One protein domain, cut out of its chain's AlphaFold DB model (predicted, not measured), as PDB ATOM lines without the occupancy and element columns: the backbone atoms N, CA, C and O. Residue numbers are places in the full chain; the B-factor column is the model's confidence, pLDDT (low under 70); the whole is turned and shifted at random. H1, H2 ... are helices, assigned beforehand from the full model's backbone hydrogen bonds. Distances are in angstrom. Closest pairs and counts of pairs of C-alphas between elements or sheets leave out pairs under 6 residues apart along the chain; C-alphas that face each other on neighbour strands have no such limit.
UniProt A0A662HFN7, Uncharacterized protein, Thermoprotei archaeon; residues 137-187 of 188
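AT A GLANCE: This is residues 137 to 187 of the 188 residues of an uncharacterized protein of Thermoprotei archaeon (UniProt A0A662HFN7). Three short helices stand round a long link, residues 148 to 159, with few contacts between helices: H2 and H3 make a corner at Gly 167, and H1 is near H3. After H3 a stretch with no named element, residues 176 to 187, runs along the outside. The printed part has 51 residues with three named helices in the order H1, H2, H3 and no named strand; the class is all helix, with 26 residues in named elements. It is compact, with a radius of gyration of the C-alphas of 10.0 A, and rounded, spanning 26 by 20 by 18 A.

HOW THE PARTS SIT: Begin with H1, residues 137 to 147, and go on to H2, residues 160 to 166: they are close but not clearly touching, about perpendicular at 75 degrees, and their closest C-alphas, those of Leu 145 and Leu 166, are 8.0 A apart. Look next at H3, residues 168 to 175, close to H2 but not clearly touching it and about perpendicular at 87 degrees; the closest C-alphas, of Ile 163 and Trp 171, are 6.1 A apart. H3 and H1 are close but not clearly touching, at a steep tilt of 45 degrees, opposite ways; the closest C-alphas, of Trp 141 and Leu 174, are 7.4 A apart. In H1, H2 and H3 every O i to N i+4 pair is within hydrogen-bond range.

IN THESE COORDINATES: Find C-alpha 137 at (311.283, 290.032, 244.914); from there H1 runs 15.6 A to C-alpha 147. H2 runs 10.2 A from C-alpha 160 at (305.629, 289.661, 268.081) to C-alpha 166. H3 runs 10.5 A to C-alpha 175 at (312.870, 285.239, 256.330).

THE WHOLE: The two C-alphas farthest apart, those of Thr 168 and Ile 187, are 26.7 A apart. The printed part has no cut; the link from H1 to H2 is long and that from H2 to H3 is tight. Mean pLDDT of the printed part is 81.2, and residues 177 to 187 are under 70.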
ATOM      1  N   VAL A 137     311.844 290.776 243.771       85.62
ATOM      2  CA  VAL A 137     311.283 290.032 244.914       85.62
ATOM      3  C   VAL A 137     311.312 290.890 246.178       85.62
ATOM      4  O   VAL A 137     310.298 291.019 246.862       85.62
ATOM      5  N   ILE A 138     312.438 291.536 246.455       82.50
ATOM      6  CA  ILE A 138     312.635 292.406 247.617       82.50
ATOM      7  C   ILE A 138     311.680 293.610 247.586       82.50
ATOM      8  O   ILE A 138     310.998 293.883 248.573       82.50
ATOM      9  N   LEU A 139     311.526 294.289 246.448       84.81
ATOM     10  CA  LEU A 139     310.575 295.401 246.323       84.81
ATOM     11  C   LEU A 139     309.121 294.949 246.503       84.81
ATOM     12  O   LEU A 139     308.326 295.660 247.119       84.81
ATOM     13  N   SER A 140     308.772 293.747 246.034       87.31
ATOM     14  CA  SER A 140     307.430 293.188 246.249       87.31
ATOM     15  C   SER A 140     307.123 292.987 247.739       87.31
ATOM     16  O   SER A 140     306.012 293.267 248.198       87.31
ATOM     17  N   TRP A 141     308.131 292.585 248.518       86.50
ATOM     18  CA  TRP A 141     308.033 292.491 249.968       86.50
ATOM     19  C   TRP A 141     307.940 293.863 250.630       86.50
ATOM     20  O   TRP A 141     307.093 294.040 251.502       86.50
ATOM     21  N   ALA A 142     308.748 294.838 250.207       84.25
ATOM     22  CA  ALA A 142     308.698 296.202 250.735       84.25
ATOM     23  C   ALA A 142     307.291 296.813 250.590       84.25
ATOM     24  O   ALA A 142     306.726 297.335 251.556       84.25
ATOM     25  N   GLU A 143     306.674 296.655 249.417       87.31
ATOM     26  CA  GLU A 143     305.302 297.105 249.165       87.31
ATOM     27  C   GLU A 143     304.265 296.361 250.014       87.31
ATOM     28  O   GLU A 143     303.324 296.968 250.536       87.31
ATOM     29  N   LEU A 144     304.430 295.052 250.209       89.00
ATOM     30  CA  LEU A 144     303.543 294.277 251.074       89.00
ATOM     31  C   LEU A 144     303.634 294.726 252.539       89.00
ATOM     32  O   LEU A 144     302.602 294.926 253.183       89.00
ATOM     33  N   LEU A 145     304.849 294.926 253.050       88.19
ATOM     34  CA  LEU A 145     305.102 295.426 254.402       88.19
ATOM     35  C   LEU A 145     304.467 296.804 254.601       88.19
ATOM     36  O   LEU A 145     303.713 297.005 255.557       88.19
ATOM     37  N   LYS A 146     304.664 297.713 253.641       88.38
ATOM     38  CA  LYS A 146     304.048 299.044 253.628       88.38
ATOM     39  C   LYS A 146     302.521 298.974 253.674       88.38
ATOM     40  O   LYS A 146     301.911 299.621 254.525       88.38
ATOM     41  N   LYS A 147     301.893 298.144 252.831       91.19
ATOM     42  CA  LYS A 147     300.429 297.924 252.839       91.19
ATOM     43  C   LYS A 147     299.926 297.397 254.183       91.19
ATOM     44  O   LYS A 147     298.840 297.764 254.622       91.19
ATOM     45  N   ARG A 148     300.724 296.563 254.854       90.75
ATOM     46  CA  ARG A 148     300.427 296.009 256.182       90.75
ATOM     47  C   ARG A 148     300.844 296.920 257.338       90.75
ATOM     48  O   ARG A 148     300.669 296.532 258.489       90.75
ATOM     49  N   ARG A 149     301.363 298.123 257.052       91.44
ATOM     50  CA  ARG A 149     301.902 299.071 258.043       91.44
ATOM     51  C   ARG A 149     302.977 298.445 258.942       91.44
ATOM     52  O   ARG A 149     303.105 298.802 260.110       91.44
ATOM     53  N   VAL A 150     303.747 297.512 258.390       89.12
ATOM     54  CA  VAL A 150     304.919 296.924 259.040       89.12
ATOM     55  C   VAL A 150     306.149 297.669 258.520       89.12
ATOM     56  O   VAL A 150     306.328 297.746 257.305       89.12
ATOM     57  N   PRO A 151     306.989 298.254 259.392       86.38
ATOM     58  CA  PRO A 151     308.169 298.977 258.939       86.38
ATOM     59  C   PRO A 151     309.197 298.017 258.326       86.38
ATOM     60  O   PRO A 151     309.352 296.890 258.787       86.38
ATOM     61  N   LEU A 152     309.950 298.481 257.325       81.81
ATOM     62  CA  LEU A 152     311.042 297.719 256.700       81.81
ATOM     63  C   LEU A 152     312.103 297.259 257.720       81.81
ATOM     64  O   LEU A 152     312.626 296.155 257.611       81.81
ATOM     65  N   SER A 153     312.355 298.050 258.769       81.12
ATOM     66  CA  SER A 153     313.246 297.672 259.876       81.12
ATOM     67  C   SER A 153     312.776 296.439 260.655       81.12
ATOM     68  O   SER A 153     313.583 295.799 261.324       81.12
ATOM     69  N   ALA A 154     311.496 296.060 260.557       83.81
ATOM     70  CA  ALA A 154     310.998 294.835 261.173       83.81
ATOM     71  C   ALA A 154     311.625 293.577 260.559       83.81
ATOM     72  O   ALA A 154     311.620 292.541 261.212       83.81
ATOM     73  N   ILE A 155     312.162 293.654 259.334       79.75
ATOM     74  CA  ILE A 155     312.858 292.531 258.692       79.75
ATOM     75  C   ILE A 155     314.064 292.104 259.534       79.75
ATOM     76  O   ILE A 155     314.236 290.915 259.791       79.75
ATOM     77  N   THR A 156     314.871 293.074 259.977       77.56
ATOM     78  CA  THR A 156     316.092 292.835 260.758       77.56
ATOM     79  C   THR A 156     315.826 292.777 262.259       77.56
ATOM     80  O   THR A 156     316.536 292.072 262.969       77.56
ATOM     81  N   ASN A 157     314.797 293.475 262.749       82.88
ATOM     82  CA  ASN A 157     314.429 293.478 264.164       82.88
ATOM     83  C   ASN A 157     312.904 293.335 264.365       82.88
ATOM     84  O   ASN A 157     312.188 294.331 264.549       82.88
ATOM     85  N   PRO A 158     312.362 292.109 264.283       86.06
ATOM     86  CA  PRO A 158     310.929 291.889 264.399       86.06
ATOM     87  C   PRO A 158     310.412 291.934 265.836       86.06
ATOM     88  O   PRO A 158     311.074 291.513 266.776       86.06
ATOM     89  N   SER A 159     309.154 292.356 265.986       89.00
ATOM     90  CA  SER A 159     308.395 292.225 267.232       89.00
ATOM     91  C   SER A 159     307.290 291.176 267.064       89.00
ATOM     92  O   SER A 159     306.833 290.958 265.934       89.00
ATOM     93  N   PRO A 160     306.770 290.577 268.155       91.12
ATOM     94  CA  PRO A 160     305.629 289.661 268.081       91.12
ATOM     95  C   PRO A 160     304.424 290.261 267.339       91.12
ATOM     96  O   PRO A 160     303.753 289.576 266.569       91.12
ATOM     97  N   ARG A 161     304.199 291.574 267.487       91.38
ATOM     98  CA  ARG A 161     303.144 292.310 266.778       91.38
ATOM     99  C   ARG A 161     303.366 292.339 265.263       91.38
ATOM    100  O   ARG A 161     302.403 292.189 264.509       91.38
ATOM    101  N   HIS A 162     304.606 292.524 264.803       90.06
ATOM    102  CA  HIS A 162     304.936 292.502 263.371       90.06
ATOM    103  C   HIS A 162     304.666 291.119 262.766       90.06
ATOM    104  O   HIS A 162     304.034 291.019 261.713       90.06
ATOM    105  N   ILE A 163     305.069 290.060 263.475       88.12
ATOM    106  CA  ILE A 163     304.847 288.671 263.058       88.12
ATOM    107  C   ILE A 163     303.345 288.372 262.988       88.12
ATOM    108  O   ILE A 163     302.875 287.848 261.980       88.12
ATOM    109  N   ALA A 164     302.576 288.775 264.005       90.06
ATOM    110  CA  ALA A 164     301.124 288.602 264.025       90.06
ATOM    111  C   ALA A 164     300.422 289.345 262.873       90.06
ATOM    112  O   ALA A 164     299.517 288.802 262.248       90.06
ATOM    113  N   THR A 165     300.876 290.559 262.536       90.50
ATOM    114  CA  THR A 165     300.289 291.386 261.462       90.50
ATOM    115  C   THR A 165     300.487 290.776 260.065       90.50
ATOM    116  O   THR A 165     299.624 290.906 259.188       90.50
ATOM    117  N   LEU A 166     301.621 290.111 259.830       87.25
ATOM    118  CA  LEU A 166     301.892 289.413 258.567       87.25
ATOM    119  C   LEU A 166     301.342 287.984 258.543       87.25
ATOM    120  O   LEU A 166     300.998 287.484 257.470       87.25
ATOM    121  N   GLY A 167     301.244 287.349 259.708       90.75
ATOM    122  CA  GLY A 167     300.984 285.926 259.855       90.75
ATOM    123  C   GLY A 167     302.261 285.090 259.709       90.75
ATOM    124  O   GLY A 167     303.149 285.386 258.906       90.75
ATOM    125  N   THR A 168     302.339 283.998 260.470       86.31
ATOM    126  CA  THR A 168     303.543 283.161 260.612       86.31
ATOM    127  C   THR A 168     304.050 282.583 259.287       86.31
ATOM    128  O   THR A 168     305.258 282.524 259.059       86.31
ATOM    129  N   GLN A 169     303.153 282.184 258.377       86.25
ATOM    130  CA  GLN A 169     303.551 281.646 257.069       86.25
ATOM    131  C   GLN A 169     304.229 282.700 256.189       86.25
ATOM    132  O   GLN A 169     305.268 282.436 255.583       86.25
ATOM    133  N   LEU A 170     303.653 283.901 256.128       86.19
ATOM    134  CA  LEU A 170     304.197 284.997 255.337       86.19
ATOM    135  C   LEU A 170     305.529 285.474 255.926       86.19
ATOM    136  O   LEU A 170     306.485 285.697 255.186       86.19
ATOM    137  N   TRP A 171     305.606 285.534 257.259       85.44
ATOM    138  CA  TRP A 171     306.836 285.830 257.985       85.44
ATOM    139  C   TRP A 171     307.955 284.848 257.636       85.44
ATOM    140  O   TRP A 171     309.066 285.252 257.301       85.44
ATOM    141  N   ARG A 172     307.652 283.545 257.632       84.88
ATOM    142  CA  ARG A 172     308.621 282.508 257.261       84.88
ATOM    143  C   ARG A 172     309.122 282.683 255.828       84.88
ATOM    144  O   ARG A 172     310.314 282.540 255.589       84.88
ATOM    145  N   ARG A 173     308.247 283.030 254.877       84.50
ATOM    146  CA  ARG A 173     308.651 283.306 253.485       84.50
ATOM    147  C   ARG A 173     309.544 284.543 253.369       84.50
ATOM    148  O   ARG A 173     310.520 284.505 252.626       84.50
ATOM    149  N   LEU A 174     309.243 285.604 254.117       82.44
ATOM    150  CA  LEU A 174     310.070 286.810 254.171       82.44
ATOM    151  C   LEU A 174     311.485 286.491 254.686       82.44
ATOM    152  O   LEU A 174     312.458 286.897 254.062       82.44
ATOM    153  N   GLN A 175     311.593 285.686 255.749       78.50
ATOM    154  CA  GLN A 175     312.870 285.239 256.330       78.50
ATOM    155  C   GLN A 175     313.667 284.300 255.406       78.50
ATOM    156  O   GLN A 175     314.892 284.308 255.414       78.50
ATOM    157  N   LEU A 176     312.981 283.498 254.584       74.69
ATOM    158  CA  LEU A 176     313.615 282.637 253.576       74.69
ATOM    159  C   LEU A 176     314.113 283.403 252.345       74.69
ATOM    160  O   LEU A 176     314.827 282.828 251.524       74.69
ATOM    161  N   THR A 177     313.755 284.682 252.212       68.69
ATOM    162  CA  THR A 177     314.348 285.570 251.209       68.69
ATOM    163  C   THR A 177     315.741 285.927 251.728       68.69
ATOM    164  O   THR A 177     315.929 286.951 252.380       68.69
ATOM    165  N   LYS A 178     316.673 284.976 251.574       50.94
ATOM    166  CA  LYS A 178     318.027 285.055 252.117       50.94
ATOM    167  C   LYS A 178     318.695 286.323 251.602       50.94
ATOM    168  O   LYS A 178     318.646 286.616 250.411       50.94
ATOM    169  N   ASP A 179     319.296 287.038 252.541       57.31
ATOM    170  CA  ASP A 179     320.200 288.147 252.284       57.31
ATOM    171  C   ASP A 179     319.503 289.380 251.716       57.31
ATOM    172  O   ASP A 179     319.859 289.860 250.647       57.31
ATOM    173  N   TRP A 180     318.535 289.925 252.471       64.44
ATOM    174  CA  TRP A 180     318.154 291.333 252.348       64.44
ATOM    175  C   TRP A 180     319.400 292.178 252.559       64.44
ATOM    176  O   TRP A 180     319.851 292.327 253.699       64.44
ATOM    177  N   PRO A 181     319.981 292.746 251.504       63.19
ATOM    178  CA  PRO A 181     321.173 293.526 251.692       63.19
ATOM    179  C   PRO A 181     320.760 294.815 252.394       63.19
ATOM    180  O   PRO A 181     319.811 295.471 251.960       63.19
ATOM    181  N   GLU A 182     321.455 295.206 253.461       65.62
ATOM    182  CA  GLU A 182     321.131 296.432 254.210       65.62
ATOM    183  C   GLU A 182     321.011 297.655 253.296       65.62
ATOM    184  O   GLU A 182     320.212 298.556 253.537       65.62
ATOM    185  N   TRP A 183     321.758 297.660 252.195       67.75
ATOM    186  CA  TRP A 183     321.692 298.723 251.214       67.75
ATOM    187  C   TRP A 183     320.375 298.845 250.464       67.75
ATOM    188  O   TRP A 183     320.023 299.949 250.051       67.75
ATOM    189  N   LEU A 184     319.631 297.752 250.303       64.88
ATOM    190  CA  LEU A 184     318.307 297.801 249.700       64.88
ATOM    191  C   LEU A 184     317.324 298.556 250.595       64.88
ATOM    192  O   LEU A 184     316.494 299.292 250.075       64.88
ATOM    193  N   LEU A 185     317.497 298.508 251.922       66.25
ATOM    194  CA  LEU A 185     316.748 299.354 252.865       66.25
ATOM    195  C   LEU A 185     317.102 300.847 252.742       66.25
ATOM    196  O   LEU A 185     316.353 301.696 253.214       66.25
ATOM    197  N   LEU A 186     318.249 301.186 252.141       63.66
ATOM    198  CA  LEU A 186     318.666 302.577 251.925       63.66
ATOM    199  C   LEU A 186     318.060 303.181 250.647       63.66
ATOM    200  O   LEU A 186     318.130 304.404 250.449       63.66
ATOM    201  N   ILE A 187     317.504 302.337 249.771       63.72
ATOM    202  CA  ILE A 187     317.019 302.733 248.443       63.72
ATOM    203  C   ILE A 187     315.544 302.386 248.189       63.72
ATOM    204  O   ILE A 187     314.950 303.033 247.329       63.72
TER     205      ILE A 187